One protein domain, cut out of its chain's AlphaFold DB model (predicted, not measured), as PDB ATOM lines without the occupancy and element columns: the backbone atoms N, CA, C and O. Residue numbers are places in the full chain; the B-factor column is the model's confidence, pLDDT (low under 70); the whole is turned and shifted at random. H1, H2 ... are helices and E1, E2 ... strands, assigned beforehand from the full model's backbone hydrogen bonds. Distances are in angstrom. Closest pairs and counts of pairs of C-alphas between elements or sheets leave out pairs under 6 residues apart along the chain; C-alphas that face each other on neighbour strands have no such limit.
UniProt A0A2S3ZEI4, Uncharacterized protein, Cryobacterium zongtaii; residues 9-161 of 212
ATOM      1  N   LYS A   9     138.811 164.960 141.529       83.25
ATOM      2  CA  LYS A   9     138.624 165.608 140.221       83.25
ATOM      3  C   LYS A   9     138.939 167.101 140.241       83.25
ATOM      4  O   LYS A   9     139.473 167.633 139.277       83.25
ATOM      5  N   GLU A  10     138.628 167.777 141.340       85.44
ATOM      6  CA  GLU A  10     138.933 169.199 141.497       85.44
ATOM      7  C   GLU A  10     140.442 169.420 141.653       85.44
ATOM      8  O   GLU A  10     140.990 170.335 141.047       85.44
ATOM      9  N   LEU A  11     141.139 168.520 142.355       86.06
ATOM     10  CA  LEU A  11     142.600 168.508 142.409       86.06
ATOM     11  C   LEU A  11     143.227 168.327 141.022       86.06
ATOM     12  O   LEU A  11     144.164 169.046 140.684       86.06
ATOM     13  N   ALA A  12     142.712 167.397 140.214       87.12
ATOM     14  CA  ALA A  12     143.216 167.189 138.859       87.12
ATOM     15  C   ALA A  12     143.064 168.445 137.990       87.12
ATOM     16  O   ALA A  12     143.966 168.765 137.224       87.12
ATOM     17  N   ASN A  13     141.960 169.176 138.154       88.81
ATOM     18  CA  ASN A  13     141.706 170.408 137.412       88.81
ATOM     19  C   ASN A  13     142.594 171.565 137.891       88.81
ATOM     20  O   ASN A  13     143.228 172.223 137.067       88.81
ATOM     21  N   LEU A  14     142.669 171.789 139.209       90.50
ATOM     22  CA  LEU A  14     143.395 172.913 139.812       90.50
ATOM     23  C   LEU A  14     144.900 172.884 139.525       90.50
ATOM     24  O   LEU A  14     145.490 173.939 139.322       90.50
ATOM     25  N   TYR A  15     145.509 171.697 139.488       91.88
ATOM     26  CA  TYR A  15     146.954 171.534 139.271       91.88
ATOM     27  C   TYR A  15     147.275 170.854 137.935       91.88
ATOM     28  O   TYR A  15     148.356 170.292 137.773       91.88
ATOM     29  N   SER A  16     146.341 170.877 136.981       91.62
ATOM     30  CA  SER A  16     146.470 170.200 135.680       91.62
ATOM     31  C   SER A  16     147.761 170.571 134.940       91.62
ATOM     32  O   SER A  16     148.489 169.684 134.498       91.62
ATOM     33  N   GLU A  17     148.083 171.863 134.866       93.12
ATOM     34  CA  GLU A  17     149.304 172.362 134.220       93.12
ATOM     35  C   GLU A  17     150.570 171.886 134.938       93.12
ATOM     36  O   GLU A  17     151.474 171.344 134.302       93.12
ATOM     37  N   GLY A  18     150.610 171.986 136.269       94.75
ATOM     38  CA  GLY A  18     151.743 171.505 137.057       94.75
ATOM     39  C   GLY A  18     151.939 169.986 136.948       94.75
ATOM     40  O   GLY A  18     153.068 169.506 136.828       94.75
ATOM     41  N   PHE A  19     150.857 169.204 136.890       96.00
ATOM     42  CA  PHE A  19     150.950 167.773 136.599       96.00
ATOM     43  C   PHE A  19     151.483 167.500 135.189       96.00
ATOM     44  O   PHE A  19     152.268 166.567 135.013       96.00
ATOM     45  N   GLY A  20     151.094 168.311 134.203       95.94
ATOM     46  CA  GLY A  20     151.615 168.240 132.840       95.94
ATOM     47  C   GLY A  20     153.116 168.524 132.770       95.94
ATOM     48  O   GLY A  20     153.854 167.764 132.140       95.94
ATOM     49  N   ILE A  21     153.589 169.557 133.472       95.81
ATOM     50  CA  ILE A  21     155.018 169.891 133.593       95.81
ATOM     51  C   ILE A  21     155.780 168.731 134.236       95.81
ATOM     52  O   ILE A  21     156.775 168.262 133.686       95.81
ATOM     53  N   LEU A  22     155.283 168.197 135.357       96.75
ATOM     54  CA  LEU A  22     155.918 167.070 136.043       96.75
ATOM     55  C   LEU A  22     155.970 165.815 135.157       96.75
ATOM     56  O   LEU A  22     156.961 165.078 135.181       96.75
ATOM     57  N   ALA A  23     154.931 165.569 134.356       96.81
ATOM     58  CA  ALA A  23     154.926 164.495 133.368       96.81
ATOM     59  C   ALA A  23     155.988 164.725 132.275       96.81
ATOM     60  O   ALA A  23     156.717 163.792 131.944       96.81
ATOM     61  N   GLY A  24     156.143 165.956 131.777       95.56
ATOM     62  CA  GLY A  24     157.202 166.329 130.830       95.56
ATOM     63  C   GLY A  24     158.611 166.122 131.395       95.56
ATOM     64  O   GLY A  24     159.435 165.452 130.771       95.56
ATOM     65  N   MET A  25     158.860 166.594 132.620       96.06
ATOM     66  CA  MET A  25     160.125 166.361 133.332       96.06
ATOM     67  C   MET A  25     160.401 164.864 133.518       96.06
ATOM     68  O   MET A  25     161.523 164.396 133.334       96.06
ATOM     69  N   THR A  26     159.368 164.084 133.856       95.50
ATOM     70  CA  THR A  26     159.491 162.628 134.015       95.50
ATOM     71  C   THR A  26     159.843 161.949 132.690       95.50
ATOM     72  O   THR A  26     160.668 161.035 132.676       95.50
ATOM     73  N   ASP A  27     159.265 162.393 131.572       95.44
ATOM     74  CA  ASP A  27     159.604 161.890 130.237       95.44
ATOM     75  C   ASP A  27     161.061 162.178 129.862       95.44
ATOM     76  O   ASP A  27     161.792 161.255 129.492       95.44
ATOM     77  N   GLN A  28     161.514 163.420 130.038       93.56
ATOM     78  CA  GLN A  28     162.905 163.806 129.781       93.56
ATOM     79  C   GLN A  28     163.882 163.016 130.659       93.56
ATOM     80  O   GLN A  28     164.868 162.473 130.159       93.56
ATOM     81  N   ALA A  29     163.574 162.852 131.948       93.44
ATOM     82  CA  ALA A  29     164.379 162.056 132.868       93.44
ATOM     83  C   ALA A  29     164.463 160.577 132.451       93.44
ATOM     84  O   ALA A  29     165.541 159.976 132.508       93.44
ATOM     85  N   ILE A  30     163.354 159.979 131.993       92.38
ATOM     86  CA  ILE A  30     163.341 158.607 131.462       92.38
ATOM     87  C   ILE A  30     164.210 158.517 130.208       92.38
ATOM     88  O   ILE A  30     165.044 157.615 130.130       92.38
ATOM     89  N   LYS A  31     164.040 159.431 129.247       91.50
ATOM     90  CA  LYS A  31     164.807 159.448 127.992       91.50
ATOM     91  C   LYS A  31     166.301 159.592 128.254       91.50
ATOM     92  O   LYS A  31     167.069 158.758 127.791       91.50
ATOM     93  N   ARG A  32     166.698 160.553 129.092       90.25
ATOM     94  CA  ARG A  32     168.087 160.738 129.528       90.25
ATOM     95  C   ARG A  32     168.662 159.467 130.154       90.25
ATOM     96  O   ARG A  32     169.709 158.990 129.729       90.25
ATOM     97  N   THR A  33     167.936 158.875 131.106       89.00
ATOM     98  CA  THR A  33     168.371 157.642 131.784       89.00
ATOM     99  C   THR A  33     168.494 156.467 130.807       89.00
ATOM    100  O   THR A  33     169.346 155.599 130.991       89.00
ATOM    101  N   LEU A  34     167.641 156.395 129.780       86.50
ATOM    102  CA  LEU A  34     167.740 155.383 128.727       86.50
ATOM    103  C   LEU A  34     168.972 155.618 127.841       86.50
ATOM    104  O   LEU A  34     169.701 154.658 127.601       86.50
ATOM    105  N   SER A  35     169.235 156.856 127.416       83.50
ATOM    106  CA  SER A  35     170.382 157.207 126.566       83.50
ATOM    107  C   SER A  35     171.722 156.953 127.261       83.50
ATOM    108  O   SER A  35     172.547 156.208 126.740       83.50
ATOM    109  N   GLU A  36     171.914 157.464 128.483       78.88
ATOM    110  CA  GLU A  36     173.142 157.254 129.274       78.88
ATOM    111  C   GLU A  36     173.434 155.759 129.512       78.88
ATOM    112  O   GLU A  36     174.583 155.325 129.637       78.88
ATOM    113  N   ARG A  37     172.381 154.934 129.549       69.19
ATOM    114  CA  ARG A  37     172.494 153.492 129.787       69.19
ATOM    115  C   ARG A  37     172.644 152.646 128.535       69.19
ATOM    116  O   ARG A  37     173.177 151.547 128.633       69.19
ATOM    117  N   GLN A  38     172.224 153.126 127.368       64.00
ATOM    118  CA  GLN A  38     172.584 152.483 126.099       64.00
ATOM    119  C   GLN A  38     174.097 152.557 125.858       64.00
ATOM    120  O   GLN A  38     174.676 151.618 125.316       64.00
ATOM    121  N   VAL A  39     174.742 153.620 126.349       57.16
ATOM    122  CA  VAL A  39     176.202 153.787 126.313       57.16
ATOM    123  C   VAL A  39     176.912 152.803 127.263       57.16
ATOM    124  O   VAL A  39     177.976 152.280 126.934       57.16
ATOM    125  N   THR A  40     176.314 152.467 128.415       55.56
ATOM    126  CA  THR A  40     176.873 151.521 129.404       55.56
ATOM    127  C   THR A  40     176.317 150.107 129.201       55.56
ATOM    128  O   THR A  40     175.403 149.631 129.869       55.56
ATOM    129  N   ARG A  41     176.882 149.435 128.201       49.09
ATOM    130  CA  ARG A  41     176.496 148.133 127.640       49.09
ATOM    131  C   ARG A  41     176.657 146.945 128.617       49.09
ATOM    132  O   ARG A  41     177.465 146.067 128.358       49.09
ATOM    133  N   ASP A  42     175.868 146.868 129.693       48.69
ATOM    134  CA  ASP A  42     175.740 145.660 130.533       48.69
ATOM    135  C   ASP A  42     174.265 145.307 130.801       48.69
ATOM    136  O   ASP A  42     173.558 145.883 131.631       48.69
ATOM    137  N   GLY A  43     173.776 144.337 130.025       52.28
ATOM    138  CA  GLY A  43     172.367 143.999 129.812       52.28
ATOM    139  C   GLY A  43     171.620 143.304 130.958       52.28
ATOM    140  O   GLY A  43     170.900 142.337 130.710       52.28
ATOM    141  N   ARG A  44     171.699 143.789 132.202       51.56
ATOM    142  CA  ARG A  44     170.722 143.429 133.251       51.56
ATOM    143  C   ARG A  44     170.240 144.667 133.996       51.56
ATOM    144  O   ARG A  44     170.950 145.270 134.791       51.56
ATOM    145  N   HIS A  45     168.987 145.031 133.741       61.22
ATOM    146  CA  HIS A  45     168.351 146.199 134.336       61.22
ATOM    147  C   HIS A  45     168.047 145.947 135.814       61.22
ATOM    148  O   HIS A  45     167.176 145.138 136.118       61.22
ATOM    149  N   ASN A  46     168.717 146.656 136.724       73.12
ATOM    150  CA  ASN A  46     168.277 146.776 138.114       73.12
ATOM    151  C   ASN A  46     167.186 147.868 138.179       73.12
ATOM    152  O   ASN A  46     167.523 149.047 138.014       73.12
ATOM    153  N   PRO A  47     165.888 147.522 138.344       76.75
ATOM    154  CA  PRO A  47     164.810 148.508 138.267       76.75
ATOM    155  C   PRO A  47     164.905 149.614 139.332       76.75
ATOM    156  O   PRO A  47     164.797 150.773 138.938       76.75
ATOM    157  N   PRO A  48     165.196 149.322 140.620       81.12
ATOM    158  CA  PRO A  48     165.517 150.350 141.613       81.12
ATOM    159  C   PRO A  48     166.542 151.378 141.130       81.12
ATOM    160  O   PRO A  48     166.285 152.575 141.141       81.12
ATOM    161  N   VAL A  49     167.669 150.921 140.573       83.81
ATOM    162  CA  VAL A  49     168.732 151.822 140.096       83.81
ATOM    163  C   VAL A  49     168.246 152.697 138.940       83.81
ATOM    164  O   VAL A  49     168.663 153.843 138.823       83.81
ATOM    165  N   PHE A  50     167.375 152.191 138.063       86.56
ATOM    166  CA  PHE A  50     166.765 153.010 137.007       86.56
ATOM    167  C   PHE A  50     165.871 154.112 137.592       86.56
ATOM    168  O   PHE A  50     165.997 155.274 137.216       86.56
ATOM    169  N   HIS A  51     164.985 153.755 138.521       86.44
ATOM    170  CA  HIS A  51     164.057 154.704 139.136       86.44
ATOM    171  C   HIS A  51     164.779 155.728 140.024       86.44
ATOM    172  O   HIS A  51     164.381 156.892 140.038       86.44
ATOM    173  N   GLY A  52     165.883 155.332 140.664       88.31
ATOM    174  CA  GLY A  52     166.805 156.232 141.355       88.31
ATOM    175  C   GLY A  52     167.377 157.312 140.432       88.31
ATOM    176  O   GLY A  52     167.273 158.491 140.759       88.31
ATOM    177  N   CYS A  53     167.871 156.945 139.243       90.06
ATOM    178  CA  CYS A  53     168.376 157.920 138.264       90.06
ATOM    179  C   CYS A  53     167.282 158.854 137.730       90.06
ATOM    180  O   CYS A  53     167.508 160.055 137.631       90.06
ATOM    181  N   VAL A  54     166.082 158.336 137.438       91.44
ATOM    182  CA  VAL A  54     164.944 159.182 137.025       91.44
ATOM    183  C   VAL A  54     164.612 160.205 138.114       91.44
ATOM    184  O   VAL A  54     164.448 161.388 137.828       91.44
ATOM    185  N   ARG A  55     164.552 159.762 139.375       93.06
ATOM    186  CA  ARG A  55     164.333 160.632 140.535       93.06
ATOM    187  C   ARG A  55     165.414 161.705 140.644       93.06
ATOM    188  O   ARG A  55     165.081 162.865 140.852       93.06
ATOM    189  N   GLU A  56     166.683 161.332 140.530       92.06
ATOM    190  CA  GLU A  56     167.800 162.278 140.594       92.06
ATOM    191  C   GLU A  56     167.753 163.299 139.458       92.06
ATOM    192  O   GLU A  56     167.877 164.490 139.725       92.06
ATOM    193  N   ALA A  57     167.489 162.866 138.225       92.25
ATOM    194  CA  ALA A  57     167.368 163.762 137.080       92.25
ATOM    195  C   ALA A  57     166.259 164.809 137.282       92.25
ATOM    196  O   ALA A  57     166.499 165.991 137.057       92.25
ATOM    197  N   ILE A  58     165.087 164.403 137.790       94.75
ATOM    198  CA  ILE A  58     163.987 165.332 138.112       94.75
ATOM    199  C   ILE A  58     164.402 166.323 139.210       94.75
ATOM    200  O   ILE A  58     164.105 167.508 139.114       94.75
ATOM    201  N   LEU A  59     165.094 165.862 140.257       94.44
ATOM    202  CA  LEU A  59     165.528 166.727 141.365       94.44
ATOM    203  C   LEU A  59     166.671 167.680 140.986       94.44
ATOM    204  O   LEU A  59     166.891 168.667 141.687       94.44
ATOM    205  N   MET A  60     167.403 167.387 139.912       93.75
ATOM    206  CA  MET A  60     168.477 168.238 139.390       93.75
ATOM    207  C   MET A  60     167.986 169.240 138.336       93.75
ATOM    208  O   MET A  60     168.707 170.192 138.029       93.75
ATOM    209  N   ASP A  61     166.774 169.067 137.803       92.88
ATOM    210  CA  ASP A  61     166.171 169.979 136.832       92.88
ATOM    211  C   ASP A  61     165.633 171.246 137.515       92.88
ATOM    212  O   ASP A  61     164.455 171.375 137.849       92.88
ATOM    213  N   LYS A  62     166.525 172.218 137.717       92.19
ATOM    214  CA  LYS A  62     166.190 173.500 138.351       92.19
ATOM    215  C   LYS A  62     165.120 174.285 137.592       92.19
ATOM    216  O   LYS A  62     164.364 175.013 138.228       92.19
ATOM    217  N   VAL A  63     165.072 174.168 136.264       91.94
ATOM    218  CA  VAL A  63     164.133 174.930 135.428       91.94
ATOM    219  C   VAL A  63     162.738 174.338 135.548       91.94
ATOM    220  O   VAL A  63     161.793 175.067 135.842       91.94
ATOM    221  N   GLY A  64     162.617 173.017 135.416       92.06
ATOM    222  CA  GLY A  64     161.349 172.330 135.632       92.06
ATOM    223  C   GLY A  64     160.841 172.481 137.069       92.06
ATOM    224  O   GLY A  64     159.654 172.728 137.273       92.06
ATOM    225  N   LEU A  65     161.725 172.429 138.075       94.62
ATOM    226  CA  LEU A  65     161.341 172.661 139.474       94.62
ATOM    227  C   LEU A  65     160.820 174.086 139.717       94.62
ATOM    228  O   LEU A  65     159.806 174.237 140.393       94.62
ATOM    229  N   ALA A  66     161.460 175.111 139.146       93.62
ATOM    230  CA  ALA A  66     160.974 176.488 139.244       93.62
ATOM    231  C   ALA A  66     159.606 176.659 138.561       93.62
ATOM    232  O   ALA A  66     158.702 177.251 139.144       93.62
ATOM    233  N   ALA A  67     159.420 176.067 137.375       93.62
ATOM    234  CA  ALA A  67     158.132 176.078 136.685       93.62
ATOM    235  C   ALA A  67     157.033 175.394 137.521       93.62
ATOM    236  O   ALA A  67     155.926 175.906 137.638       93.62
ATOM    237  N   LEU A  68     157.329 174.265 138.174       94.88
ATOM    238  CA  LEU A  68     156.375 173.617 139.079       94.88
ATOM    239  C   LEU A  68     155.973 174.519 140.252       94.88
ATOM    240  O   LEU A  68     154.793 174.553 140.609       94.88
ATOM    241  N   GLU A  69     156.919 175.262 140.830       94.81
ATOM    242  CA  GLU A  69     156.637 176.182 141.936       94.81
ATOM    243  C   GLU A  69     155.701 177.324 141.519       94.81
ATOM    244  O   GLU A  69     154.799 177.670 142.288       94.81
ATOM    245  N   GLU A  70     155.836 177.847 140.294       94.31
ATOM    246  CA  GLU A  70     154.912 178.843 139.722       94.31
ATOM    247  C   GLU A  70     153.469 178.319 139.646       94.31
ATOM    248  O   GLU A  70     152.519 179.073 139.863       94.31
ATOM    249  N   HIS A  71     153.297 177.009 139.443       93.06
ATOM    250  CA  HIS A  71     151.999 176.324 139.463       93.06
ATOM    251  C   HIS A  71     151.633 175.747 140.844       93.06
ATOM    252  O   HIS A  71     150.753 174.890 140.965       93.06
ATOM    253  N   GLY A  72     152.290 176.209 141.913       93.50
ATOM    254  CA  GLY A  72     151.980 175.819 143.287       93.50
ATOM    255  C   GLY A  72     152.351 174.373 143.619       93.50
ATOM    256  O   GLY A  72     151.727 173.773 144.497       93.50
ATOM    257  N   MET A  73     153.340 173.795 142.935       95.25
ATOM    258  CA  MET A  73     153.819 172.434 143.162       95.25
ATOM    259  C   MET A  73     155.282 172.430 143.593       95.25
ATOM    260  O   MET A  73     156.144 173.007 142.946       95.25
ATOM    261  N   THR A  74     155.591 171.704 144.664       95.44
ATOM    262  CA  THR A  74     156.977 171.477 145.093       95.44
ATOM    263  C   THR A  74     157.270 169.988 145.084       95.44
ATOM    264  O   THR A  74     156.513 169.195 145.649       95.44
ATOM    265  N   VAL A  75     158.390 169.599 144.483       95.88
ATOM    266  CA  VAL A  75     158.809 168.199 144.375       95.88
ATOM    267  C   VAL A  75     160.046 167.963 145.227       95.88
ATOM    268  O   VAL A  75     161.007 168.723 145.190       95.88
ATOM    269  N   LEU A  76     160.016 166.896 146.020       93.88
ATOM    270  CA  LEU A  76     161.090 166.508 146.926       93.88
ATOM    271  C   LEU A  76     161.394 165.019 146.781       93.88
ATOM    272  O   LEU A  76     160.525 164.216 146.436       93.88
ATOM    273  N   GLY A  77     162.618 164.626 147.126       90.38
ATOM    274  CA  GLY A  77     162.979 163.216 147.234       90.38
ATOM    275  C   GLY A  77     162.113 162.491 148.270       90.38
ATOM    276  O   GLY A  77     162.001 162.925 149.416       90.38
ATOM    277  N   GLY A  78     161.508 161.376 147.867       85.81
ATOM    278  CA  GLY A  78     160.819 160.442 148.753       85.81
ATOM    279  C   GLY A  78     161.673 159.222 149.108       85.81
ATOM    280  O   GLY A  78     162.852 159.138 148.758       85.81
ATOM    281  N   VAL A  79     161.049 158.285 149.823       82.25
ATOM    282  CA  VAL A  79     161.630 156.992 150.229       82.25
ATOM    283  C   VAL A  79     161.505 155.981 149.083       82.25
ATOM    284  O   VAL A  79     160.504 156.007 148.368       82.25
ATOM    285  N   SER A  80     162.478 155.073 148.944       76.88
ATOM    286  CA  SER A  80     162.460 153.954 147.981       76.88
ATOM    287  C   SER A  80     162.179 154.396 146.539       76.88
ATOM    288  O   SER A  80     161.166 154.025 145.951       76.88
ATOM    289  N   ASP A  81     163.059 155.243 145.999       78.50
ATOM    290  CA  ASP A  81     163.024 155.739 144.612       78.50
ATOM    291  C   ASP A  81     161.746 156.507 144.223       78.50
ATOM    292  O   ASP A  81     161.472 156.734 143.043       78.50
ATOM    293  N   SER A  82     160.958 156.946 145.212       88.06
ATOM    294  CA  SER A  82     159.772 157.774 144.992       88.06
ATOM    295  C   SER A  82     160.087 159.267 145.059       88.06
ATOM    296  O   SER A  82     161.079 159.704 145.650       88.06
ATOM    297  N   LEU A  83     159.178 160.069 144.514       93.81
ATOM    298  CA  LEU A  83     159.133 161.518 144.692       93.81
ATOM    299  C   LEU A  83     157.914 161.888 145.539       93.81
ATOM    300  O   LEU A  83     156.869 161.244 145.456       93.81
ATOM    301  N   ASN A  84     158.061 162.904 146.380       94.69
ATOM    302  CA  ASN A  84     156.986 163.490 147.167       94.69
ATOM    303  C   ASN A  84     156.612 164.835 146.547       94.69
ATOM    304  O   ASN A  84     157.443 165.736 146.473       94.69
ATOM    305  N   VAL A  85     155.359 164.966 146.144       95.25
ATOM    306  CA  VAL A  85     154.801 166.162 145.521       95.25
ATOM    307  C   VAL A  85     153.915 166.865 146.544       95.25
ATOM    308  O   VAL A  85     152.958 166.281 147.056       95.25
ATOM    309  N   ARG A  86     154.246 168.107 146.878       94.38
ATOM    310  CA  ARG A  86     153.428 168.989 147.718       94.38
ATOM    311  C   ARG A  86     152.667 169.951 146.823       94.38
ATOM    312  O   ARG A  86     153.251 170.504 145.899       94.38
ATOM    313  N   LEU A  87     151.393 170.153 147.134       92.88
ATOM    314  CA  LEU A  87     150.527 171.097 146.437       92.88
ATOM    315  C   LEU A  87     150.203 172.262 147.375       92.88
ATOM    316  O   LEU A  87     149.823 172.047 148.530       92.88
ATOM    317  N   ALA A  88     150.358 173.490 146.893       89.62
ATOM    318  CA  ALA A  88     150.087 174.703 147.651       89.62
ATOM    319  C   ALA A  88     148.617 174.749 148.079       89.62
ATOM    320  O   ALA A  88     147.728 174.617 147.248       89.62
ATOM    321  N   GLY A  89     148.348 174.936 149.371       81.88
ATOM    322  CA  GLY A  89     146.980 174.945 149.899       81.88
ATOM    323  C   GLY A  89     146.407 173.562 150.233       81.88
ATOM    324  O   GLY A  89     145.281 173.495 150.718       81.88
ATOM    325  N   ARG A  90     147.173 172.473 150.055       82.19
ATOM    326  CA  ARG A  90     146.780 171.124 150.487       82.19
ATOM    327  C   ARG A  90     147.657 170.623 151.632       82.19
ATOM    328  O   ARG A  90     148.882 170.739 151.609       82.19
ATOM    329  N   THR A  91     147.023 170.008 152.622       72.44
ATOM    330  CA  THR A  91     147.699 169.266 153.684       72.44
ATOM    331  C   THR A  91     148.076 167.870 153.164       72.44
ATOM    332  O   THR A  91     147.253 167.128 152.627       72.44
ATOM    333  N   GLY A  92     149.358 167.509 153.264       82.00
ATOM    334  CA  GLY A  92     149.874 166.198 152.847       82.00
ATOM    335  C   GLY A  92     150.738 166.206 151.583       82.00
ATOM    336  O   GLY A  92     151.032 167.245 150.996       82.00
ATOM    337  N   VAL A  93     151.198 165.013 151.202       89.69
ATOM    338  CA  VAL A  93     152.072 164.788 150.043       89.69
ATOM    339  C   VAL A  93     151.464 163.737 149.126       89.69
ATOM    340  O   VAL A  93     150.922 162.735 149.592       89.69
ATOM    341  N   ILE A  94     151.591 163.943 147.822       92.38
ATOM    342  CA  ILE A  94     151.248 162.956 146.802       92.38
ATOM    343  C   ILE A  94     152.534 162.247 146.410       92.38
ATOM    344  O   ILE A  94     153.517 162.880 146.035       92.38
ATOM    345  N   THR A  95     152.556 160.924 146.523       92.62
ATOM    346  CA  THR A  95     153.726 160.154 146.092       92.62
ATOM    347  C   THR A  95     153.664 159.927 144.586       92.62
ATOM    348  O   THR A  95     152.663 159.406 144.097       92.62
ATOM    349  N   LEU A  96     154.747 160.252 143.880       94.62
ATOM    350  CA  LEU A  96     155.020 159.810 142.516       94.62
ATOM    351  C   LEU A  96     155.939 158.585 142.557       94.62
ATOM    352  O   LEU A  96     157.031 158.626 143.129       94.62
ATOM    353  N   THR A  97     155.492 157.484 141.960       92.00
ATOM    354  CA  THR A  97     156.265 156.240 141.865       92.00
ATOM    355  C   THR A  97     155.996 155.515 140.546       92.00
ATOM    356  O   THR A  97     155.089 155.874 139.796       92.00
ATOM    357  N   HIS A  98     156.799 154.502 140.232       89.94
ATOM    358  CA  HIS A  98     156.556 153.674 139.057       89.94
ATOM    359  C   HIS A  98     155.250 152.887 139.212       89.94
ATOM    360  O   HIS A  98     154.936 152.388 140.292       89.94
ATOM    361  N   GLN A  99     154.506 152.735 138.120       88.44
ATOM    362  CA  GLN A  99     153.234 152.028 138.105       88.44
ATOM    363  C   GLN A  99     153.414 150.556 138.527       88.44
ATOM    364  O   GLN A  99     154.193 149.819 137.910       88.44
ATOM    365  N   PRO A 100     152.680 150.084 139.547       84.75
ATOM    366  CA  PRO A 100     152.690 148.675 139.913       84.75
ATOM    367  C   PRO A 100     152.149 147.772 138.801       84.75
ATOM    368  O   PRO A 100     151.336 148.185 137.974       84.75
ATOM    369  N   ARG A 101     152.588 146.505 138.784       74.62
ATOM    370  CA  ARG A 101     152.228 145.544 137.721       74.62
ATOM    371  C   ARG A 101     150.730 145.233 137.657       74.62
ATOM    372  O   ARG A 101     150.237 144.909 136.580       74.62
ATOM    373  N   LYS A 102     150.026 145.301 138.787       74.25
ATOM    374  CA  LYS A 102     148.585 145.050 138.888       74.25
ATOM    375  C   LYS A 102     147.883 146.335 139.332       74.25
ATOM    376  O   LYS A 102     148.120 146.793 140.445       74.25
ATOM    377  N   LEU A 103     147.036 146.892 138.463       62.78
ATOM    378  CA  LEU A 103     146.145 148.027 138.773       62.78
ATOM    379  C   LEU A 103     144.722 147.599 139.165       62.78
ATOM    380  O   LEU A 103     143.826 148.429 139.256       62.78
ATOM    381  N   TYR A 104     144.511 146.310 139.393       57.97
ATOM    382  CA  TYR A 104     143.237 145.772 139.836       57.97
ATOM    383  C   TYR A 104     143.575 144.618 140.773       57.97
ATOM    384  O   TYR A 104     144.025 143.562 140.321       57.97
ATOM    385  N   ALA A 105     143.458 144.840 142.081       47.78
ATOM    386  CA  ALA A 105     143.330 143.714 142.993       47.78
ATOM    387  C   ALA A 105     142.026 143.002 142.609       47.78
ATOM    388  O   ALA A 105     141.003 143.658 142.422       47.78
ATOM    389  N   GLU A 106     142.085 141.689 142.392       43.38
ATOM    390  CA  GLU A 106     140.911 140.865 142.100       43.38
ATOM    391  C   GLU A 106     139.835 141.154 143.149       43.38
ATOM    392  O   GLU A 106     140.000 140.796 144.311       43.38
ATOM    393  N   SER A 107     138.789 141.878 142.734       40.44
ATOM    394  CA  SER A 107     137.509 142.064 143.421       40.44
ATOM    395  C   SER A 107     137.552 141.847 144.937       40.44
ATOM    396  O   SER A 107     136.983 140.877 145.441       40.44
ATOM    397  N   PHE A 108     138.164 142.765 145.687       43.88
ATOM    398  CA  PHE A 108     137.733 142.949 147.066       43.88
ATOM    399  C   PHE A 108     136.505 143.851 147.008       43.88
ATOM    400  O   PHE A 108     136.598 145.063 147.169       43.88
ATOM    401  N   SER A 109     135.336 143.279 146.685       42.09
ATOM    402  CA  SER A 109     134.099 144.030 146.871       42.09
ATOM    403  C   SER A 109     133.953 144.259 148.372       42.09
ATOM    404  O   SER A 109     133.525 143.369 149.113       42.09
ATOM    405  N   LEU A 110     134.318 145.448 148.843       45.44
ATOM    406  CA  LEU A 110     133.669 146.028 150.009       45.44
ATOM    407  C   LEU A 110     132.208 146.191 149.590       45.44
ATOM    408  O   LEU A 110     131.852 147.166 148.935       45.44
ATOM    409  N   GLY A 111     131.433 145.124 149.811       42.72
ATOM    410  CA  GLY A 111     130.081 144.971 149.289       42.72
ATOM    411  C   GLY A 111     129.236 146.189 149.602       42.72
ATOM    412  O   GLY A 111     129.480 146.803 150.636       42.72
ATOM    413  N   ASP A 112     128.296 146.503 148.704       44.38
ATOM    414  CA  ASP A 112     127.347 147.626 148.731       44.38
ATOM    415  C   ASP A 112     127.109 148.183 150.142       44.38
ATOM    416  O   ASP A 112     126.179 147.812 150.865       44.38
ATOM    417  N   GLY A 113     128.039 149.026 150.577       43.44
ATOM    418  CA  GLY A 113     128.142 149.436 151.960       43.44
ATOM    419  C   GLY A 113     127.232 150.624 152.169       43.44
ATOM    420  O   GLY A 113     127.364 151.634 151.491       43.44
ATOM    421  N   LEU A 114     126.351 150.533 153.162       47.34
ATOM    422  CA  LEU A 114     125.496 151.608 153.687       47.34
ATOM    423  C   LEU A 114     126.263 152.853 154.199       47.34
ATOM    424  O   LEU A 114     125.662 153.742 154.802       47.34
ATOM    425  N   PHE A 115     127.576 152.929 153.975       43.44
ATOM    426  CA  PHE A 115     128.459 154.006 154.394       43.44
ATOM    427  C   PHE A 115     129.140 154.615 153.164       43.44
ATOM    428  O   PHE A 115     129.509 153.871 152.255       43.44
ATOM    429  N   PRO A 116     129.317 155.948 153.112       51.44
ATOM    430  CA  PRO A 116     130.011 156.589 152.002       51.44
ATOM    431  C   PRO A 116     131.390 155.949 151.815       51.44
ATOM    432  O   PRO A 116     132.117 155.758 152.793       51.44
ATOM    433  N   ALA A 117     131.725 155.604 150.567       53.00
ATOM    434  CA  ALA A 117     133.042 155.100 150.205       53.00
ATOM    435  C   ALA A 117     134.103 156.029 150.808       53.00
ATOM    436  O   ALA A 117     134.027 157.249 150.638       53.00
ATOM    437  N   ASN A 118     135.050 155.465 151.563       55.31
ATOM    438  CA  ASN A 118     136.155 156.246 152.105       55.31
ATOM    439  C   ASN A 118     136.815 156.993 150.944       55.31
ATOM    440  O   ASN A 118     137.211 156.355 149.968       55.31
ATOM    441  N   ALA A 119     136.911 158.323 151.046       64.69
ATOM    442  CA  ALA A 119     137.612 159.125 150.051       64.69
ATOM    443  C   ALA A 119     139.023 158.550 149.891       64.69
ATOM    444  O   ALA A 119     139.771 158.440 150.871       64.69
ATOM    445  N   GLY A 120     139.353 158.111 148.678       74.50
ATOM    446  CA  GLY A 120     140.656 157.540 148.411       74.50
ATOM    447  C   GLY A 120     141.722 158.623 148.489       74.50
ATOM    448  O   GLY A 120     141.456 159.828 148.468       74.50
ATOM    449  N   ARG A 121     142.979 158.203 148.591       86.19
ATOM    450  CA  ARG A 121     144.105 159.136 148.562       86.19
ATOM    451  C   ARG A 121     144.644 159.255 147.135       86.19
ATOM    452  O   ARG A 121     144.788 158.236 146.455       86.19
ATOM    453  N   PRO A 122     144.994 160.469 146.683       91.00
ATOM    454  CA  PRO A 122     145.629 160.646 145.388       91.00
ATOM    455  C   PRO A 122     147.070 160.120 145.412       91.00
ATOM    456  O   PRO A 122     147.831 160.383 146.346       91.00
ATOM    457  N   CYS A 123     147.450 159.410 144.359       92.75
ATOM    458  CA  CYS A 123     148.801 158.943 144.070       92.75
ATOM    459  C   CYS A 123     149.134 159.235 142.607       92.75
ATOM    460  O   CYS A 123     148.252 159.224 141.751       92.75
ATOM    461  N   LEU A 124     150.407 159.476 142.312       95.00
ATOM    462  CA  LEU A 124     150.888 159.622 140.945       95.00
ATOM    463  C   LEU A 124     151.669 158.374 140.544       95.00
ATOM    464  O   LEU A 124     152.566 157.916 141.258       95.00
ATOM    465  N   PHE A 125     151.352 157.854 139.366       94.94
ATOM    466  CA  PHE A 125     152.070 156.742 138.768       94.94
ATOM    467  C   PHE A 125     152.608 157.118 137.402       94.94
ATOM    468  O   PHE A 125     151.911 157.751 136.610       94.94
ATOM    469  N   TYR A 126     153.819 156.652 137.108       94.69
ATOM    470  CA  TYR A 126     154.367 156.679 135.761       94.69
ATOM    471  C   TYR A 126     154.722 155.272 135.283       94.69
ATOM    472  O   TYR A 126     155.235 154.446 136.039       94.69
ATOM    473  N   ALA A 127     154.489 155.001 134.007       91.69
ATOM    474  CA  ALA A 127     154.976 153.817 133.318       91.69
ATOM    475  C   ALA A 127     155.903 154.245 132.187       91.69
ATOM    476  O   ALA A 127     155.641 155.225 131.487       91.69
ATOM    477  N   LYS A 128     156.972 153.482 131.977       90.19
ATOM    478  CA  LYS A 128     157.946 153.733 130.912       90.19
ATOM    479  C   LYS A 128     157.791 152.759 129.747       90.19
ATOM    480  O   LYS A 128     157.279 151.650 129.904       90.19
ATOM    481  N   SER A 129     158.305 153.162 128.595       86.69
ATOM    482  CA  SER A 129     158.606 152.317 127.439       86.69
ATOM    483  C   SER A 129     160.091 152.459 127.075       86.69
ATOM    484  O   SER A 129     160.848 153.104 127.799       86.69
ATOM    485  N   PHE A 130     160.517 151.860 125.963       82.12
ATOM    486  CA  PHE A 130     161.851 152.101 125.404       82.12
ATOM    487  C   PHE A 130     161.988 153.476 124.731       82.12
ATOM    488  O   PHE A 130     163.108 153.915 124.514       82.12
ATOM    489  N   ALA A 131     160.877 154.159 124.434       83.31
ATOM    490  CA  ALA A 131     160.869 155.471 123.781       83.31
ATOM    491  C   ALA A 131     160.764 156.657 124.763       83.31
ATOM    492  O   ALA A 131     160.849 157.809 124.346       83.31
ATOM    493  N   GLY A 132     160.550 156.394 126.057       88.31
ATOM    494  CA  GLY A 132     160.277 157.428 127.056       88.31
ATOM    495  C   GLY A 132     159.119 157.065 127.981       88.31
ATOM    496  O   GLY A 132     158.825 155.884 128.219       88.31
ATOM    497  N   LEU A 133     158.450 158.084 128.503       92.50
ATOM    498  CA  LEU A 133     157.226 157.967 129.284       92.50
ATOM    499  C   LEU A 133     156.111 157.358 128.426       92.50
ATOM    500  O   LEU A 133     155.747 157.870 127.375       92.50
ATOM    501  N   ARG A 134     155.551 156.239 128.889       91.50
ATOM    502  CA  ARG A 134     154.392 155.591 128.260       91.50
ATOM    503  C   ARG A 134     153.081 156.142 128.806       91.50
ATOM    504  O   ARG A 134     152.119 156.269 128.061       91.50
ATOM    505  N   LYS A 135     153.019 156.355 130.120       93.62
ATOM    506  CA  LYS A 135     151.806 156.777 130.825       93.62
ATOM    507  C   LYS A 135     152.185 157.536 132.083       93.62
ATOM    508  O   LYS A 135     153.084 157.104 132.799       93.62
ATOM    509  N   PHE A 136     151.467 158.613 132.364       96.06
ATOM    510  CA  PHE A 136     151.508 159.328 133.632       96.06
ATOM    511  C   PHE A 136     150.069 159.528 134.085       96.06
ATOM    512  O   PHE A 136     149.228 159.981 133.310       96.06
ATOM    513  N   SER A 137     149.753 159.115 135.304       95.00
ATOM    514  CA  SER A 137     148.378 159.148 135.781       95.00
ATOM    515  C   SER A 137     148.288 159.517 137.243       95.00
ATOM    516  O   SER A 137     149.033 158.988 138.072       95.00
ATOM    517  N   LEU A 138     147.305 160.352 137.539       94.88
ATOM    518  CA  LEU A 138     146.796 160.578 138.873       94.88
ATOM    519  C   LEU A 138     145.747 159.501 139.167       94.88
ATOM    520  O   LEU A 138     144.856 159.257 138.358       94.88
ATOM    521  N   VAL A 139     145.883 158.832 140.303       92.06
ATOM    522  CA  VAL A 139     145.054 157.695 140.709       92.06
ATOM    523  C   VAL A 139     144.528 157.932 142.114       92.06
ATOM    524  O   VAL A 139     145.296 158.258 143.018       92.06
ATOM    525  N   GLU A 140     143.230 157.741 142.301       90.75
ATOM    526  CA  GLU A 140     142.602 157.662 143.613       90.75
ATOM    527  C   GLU A 140     142.607 156.204 144.079       90.75
ATOM    528  O   GLU A 140     142.166 155.312 143.354       90.75
ATOM    529  N   THR A 141     143.136 155.941 145.274       88.00
ATOM    530  CA  THR A 141     143.256 154.576 145.802       88.00
ATOM    531  C   THR A 141     143.080 154.525 147.316       88.00
ATOM    532  O   THR A 141     143.450 155.453 148.036       88.00
ATOM    533  N   THR A 142     142.546 153.420 147.822       85.88
ATOM    534  CA  THR A 142     142.520 153.059 149.251       85.88
ATOM    535  C   THR A 142     143.705 152.184 149.651       85.88
ATOM    536  O   THR A 142     143.984 152.044 150.842       85.88
ATOM    537  N   THR A 143     144.435 151.615 148.686       84.56
ATOM    538  CA  THR A 143     145.541 150.698 148.958       84.56
ATOM    539  C   THR A 143     146.692 151.430 149.659       84.56
ATOM    540  O   THR A 143     147.100 152.496 149.185       84.56
ATOM    541  N   PRO A 144     147.249 150.897 150.763       83.94
ATOM    542  CA  PRO A 144     148.452 151.417 151.416       83.94
ATOM    543  C   PRO A 144     149.693 151.390 150.510       83.94
ATOM    544  O   PRO A 144     149.778 150.620 149.563       83.94
ATOM    545  N   LYS A 145     150.678 152.264 150.776       80.75
ATOM    546  CA  LYS A 145     151.798 152.491 149.832       80.75
ATOM    547  C   LYS A 145     152.718 151.276 149.821       80.75
ATOM    548  O   LYS A 145     153.214 150.889 148.768       80.75
ATOM    549  N   ASP A 146     152.896 150.684 150.993       82.38
ATOM    550  CA  ASP A 146     153.743 149.516 151.207       82.38
ATOM    551  C   ASP A 146     153.196 148.276 150.475       82.38
ATOM    552  O   ASP A 146     153.965 147.399 150.090       82.38
ATOM    553  N   ASP A 147     151.894 148.263 150.165       82.69
ATOM    554  CA  ASP A 147     151.227 147.157 149.475       82.69
ATOM    555  C   ASP A 147     151.247 147.286 147.946       82.69
ATOM    556  O   ASP A 147     151.060 146.287 147.246       82.69
ATOM    557  N   PHE A 148     151.532 148.479 147.405       84.31
ATOM    558  CA  PHE A 148     151.457 148.773 145.968       84.31
ATOM    559  C   PHE A 148     152.191 147.744 145.105       84.31
ATOM    560  O   PHE A 148     151.661 147.275 144.100       84.31
ATOM    561  N   PHE A 149     153.412 147.381 145.495       81.31
ATOM    562  CA  PHE A 149     154.272 146.491 144.712       81.31
ATOM    563  C   PHE A 149     154.148 145.013 145.102       81.31
ATOM    564  O   PHE A 149     154.603 144.158 144.342       81.31
ATOM    565  N   ILE A 150     153.529 144.713 146.250       80.50
ATOM    566  CA  ILE A 150     153.337 143.348 146.759       80.50
ATOM    567  C   ILE A 150     151.998 142.791 146.265       80.50
ATOM    568  O   ILE A 150     151.943 141.708 145.681       80.50
ATOM    569  N   HIS A 151     150.925 143.555 146.465       76.75
ATOM    570  CA  HIS A 151     149.546 143.131 146.223       76.75
ATOM    571  C   HIS A 151     148.917 143.804 144.997       76.75
ATOM    572  O   HIS A 151     147.955 143.279 144.435       76.75
ATOM    573  N   GLY A 152     149.507 144.901 144.515       81.31
ATOM    574  CA  GLY A 152     148.932 145.743 143.467       81.31
ATOM    575  C   GLY A 152     148.213 146.951 144.057       81.31
ATOM    576  O   GLY A 152     148.308 147.212 145.251       81.31
ATOM    577  N   VAL A 153     147.516 147.705 143.208       84.00
ATOM    578  CA  VAL A 153     146.772 148.912 143.605       84.00
ATOM    579  C   VAL A 153     145.312 148.749 143.223       84.00
ATOM    580  O   VAL A 153     145.008 148.396 142.087       84.00
ATOM    581  N   GLU A 154     144.418 149.029 144.163       84.50
ATOM    582  CA  GLU A 154     142.988 149.171 143.924       84.50
ATOM    583  C   GLU A 154     142.697 150.604 143.468       84.50
ATOM    584  O   GLU A 154     142.944 151.564 144.202       84.50
ATOM    585  N   VAL A 155     142.226 150.752 142.232       85.88
ATOM    586  CA  VAL A 155     141.949 152.049 141.604       85.88
ATOM    587  C   VAL A 155     140.471 152.392 141.770       85.88
ATOM    588  O   VAL A 155     139.615 151.665 141.269       85.88
ATOM    589  N   ILE A 156     140.185 153.511 142.436       86.25
ATOM    590  CA  ILE A 156     138.835 154.084 142.568       86.25
ATOM    591  C   ILE A 156     138.517 154.958 141.353       86.25
ATOM    592  O   ILE A 156     137.482 154.789 140.715       86.25
ATOM    593  N   ASP A 157     139.430 155.872 141.019       85.69
ATOM    594  CA  ASP A 157     139.358 156.736 139.841       85.69
ATOM    595  C   ASP A 157     140.775 156.959 139.289       85.69
ATOM    596  O   ASP A 157     141.776 156.846 140.009       85.69
ATOM    597  N   GLN A 158     140.880 157.245 137.995       90.81
ATOM    598  CA  GLN A 158     142.149 157.461 137.313       90.81
ATOM    599  C   GLN A 158     142.011 158.527 136.233       90.81
ATOM    600  O   GLN A 158     141.148 158.453 135.363       90.81
ATOM    601  N   ILE A 159     142.949 159.471 136.240       92.38
ATOM    602  CA  ILE A 159     143.076 160.513 135.228       92.38
ATOM    603  C   ILE A 159     144.460 160.387 134.599       92.38
ATOM    604  O   ILE A 159     145.481 160.440 135.289       92.38
ATOM    605  N   GLU A 160     144.494 160.185 133.284       94.25
ATOM    606  CA  GLU A 160     145.733 160.231 132.510       94.25
ATOM    607  C   GLU A 160     146.096 161.681 132.201       94.25
ATOM    608  O   GLU A 160     145.242 162.484 131.829       94.25
ATOM    609  N   ILE A 161     147.372 162.013 132.376       93.62
ATOM    610  CA  ILE A 161     147.892 163.366 132.207       93.62
ATOM    611  C   ILE A 161     148.864 163.348 131.035       93.62
ATOM    612  O   ILE A 161     149.814 162.561 131.006       93.62
TER     613      ILE A 161
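Overview. This is residues 9 to 161 of the 212 residues of an uncharacterized protein of Cryobacterium zongtaii (UniProt A0A2S3ZEI4). A strongly twisted, six-stranded sheet curls round the long helix H2, with H1 on the same face near E5 and E6, H3 over E1, and H4 beside the E1 edge. Two stretches stick out of this body, residues 38 to 44, of which 38 to 39 belong to H2, and residues 109 to 116 in the long link from E3 to E4; without them the body spans 42 by 37 by 24 A. The printed part has 153 residues, with helices H1 to H4 followed by strands E1 to E6; the sheet is mixed, in the order E1 E2 E3 E4 E5 E6, and the class is mixed, helices and strands. The whole is compact, with a radius of gyration of the C-alphas of 16.3 A, and spans 57 by 37 by 24 A.

Arrangement. H1, residues 9 to 14, is on the sheet at a height of 7.6 A. It meets H2, residues 16 to 39, only through their link. H3, residues 47 to 60, touches residues 25 to 33 of H2 at a steep tilt of 58 degrees, opposite ways; the closest C-alphas are those of Ala 29 and Val 54, 5.1 A apart. H4, residues 62 to 70, stands at the sheet's level and touches residues 18 to 25 of H2 at a shallow tilt of 13 degrees, opposite ways; the C-alphas of Gly 18 and Leu 68 are closest, at 5.5 A. In these four helices every O i to N i+4 pair is within hydrogen-bond range. E1, residues 73 to 77, E2, residues 83 to 87, and E3, residues 94 to 98, form a meander, each strand the antiparallel neighbour of the one before; N 74 and O 86 are 2.9 A apart, N 85 and O 94 2.8 A. E4, residues 121 to 128, is parallel to E3, with N 124 and O 95 at 2.9 A. E4, E5, residues 133 to 141, and E6, residues 155 to 160, form a second meander, with N 123 and O 139 at 2.8 A and N 138 and O 159 at 2.9 A. E5 bends by 51 degrees at residue 138. The closest C-alphas of H2 and E5 are those of Asp 27 and Leu 133, 4.7 A apart.

Along the chain. H1 begins at C-alpha 9, (138.624, 165.608, 140.221). H2 is 35.2 A long and ends at C-alpha 39, (176.202, 153.787, 126.313). H3 measures 20.1 A, H4 12.6 A, E4 23.1 A and E5 21.9 A. E6 ends at C-alpha 160, (145.733, 160.231, 132.510).

Size, cuts and confidence. The C-alphas of Val 39 and Leu 114 are the two farthest apart, at 57.7 A. The printed part has no cut. The links E3 to E4 and E5 to E6 are long, with 22 and 13 residues. Mean pLDDT of the printed part is 82.7; residues 37 to 45 and 103 to 119 are under 70.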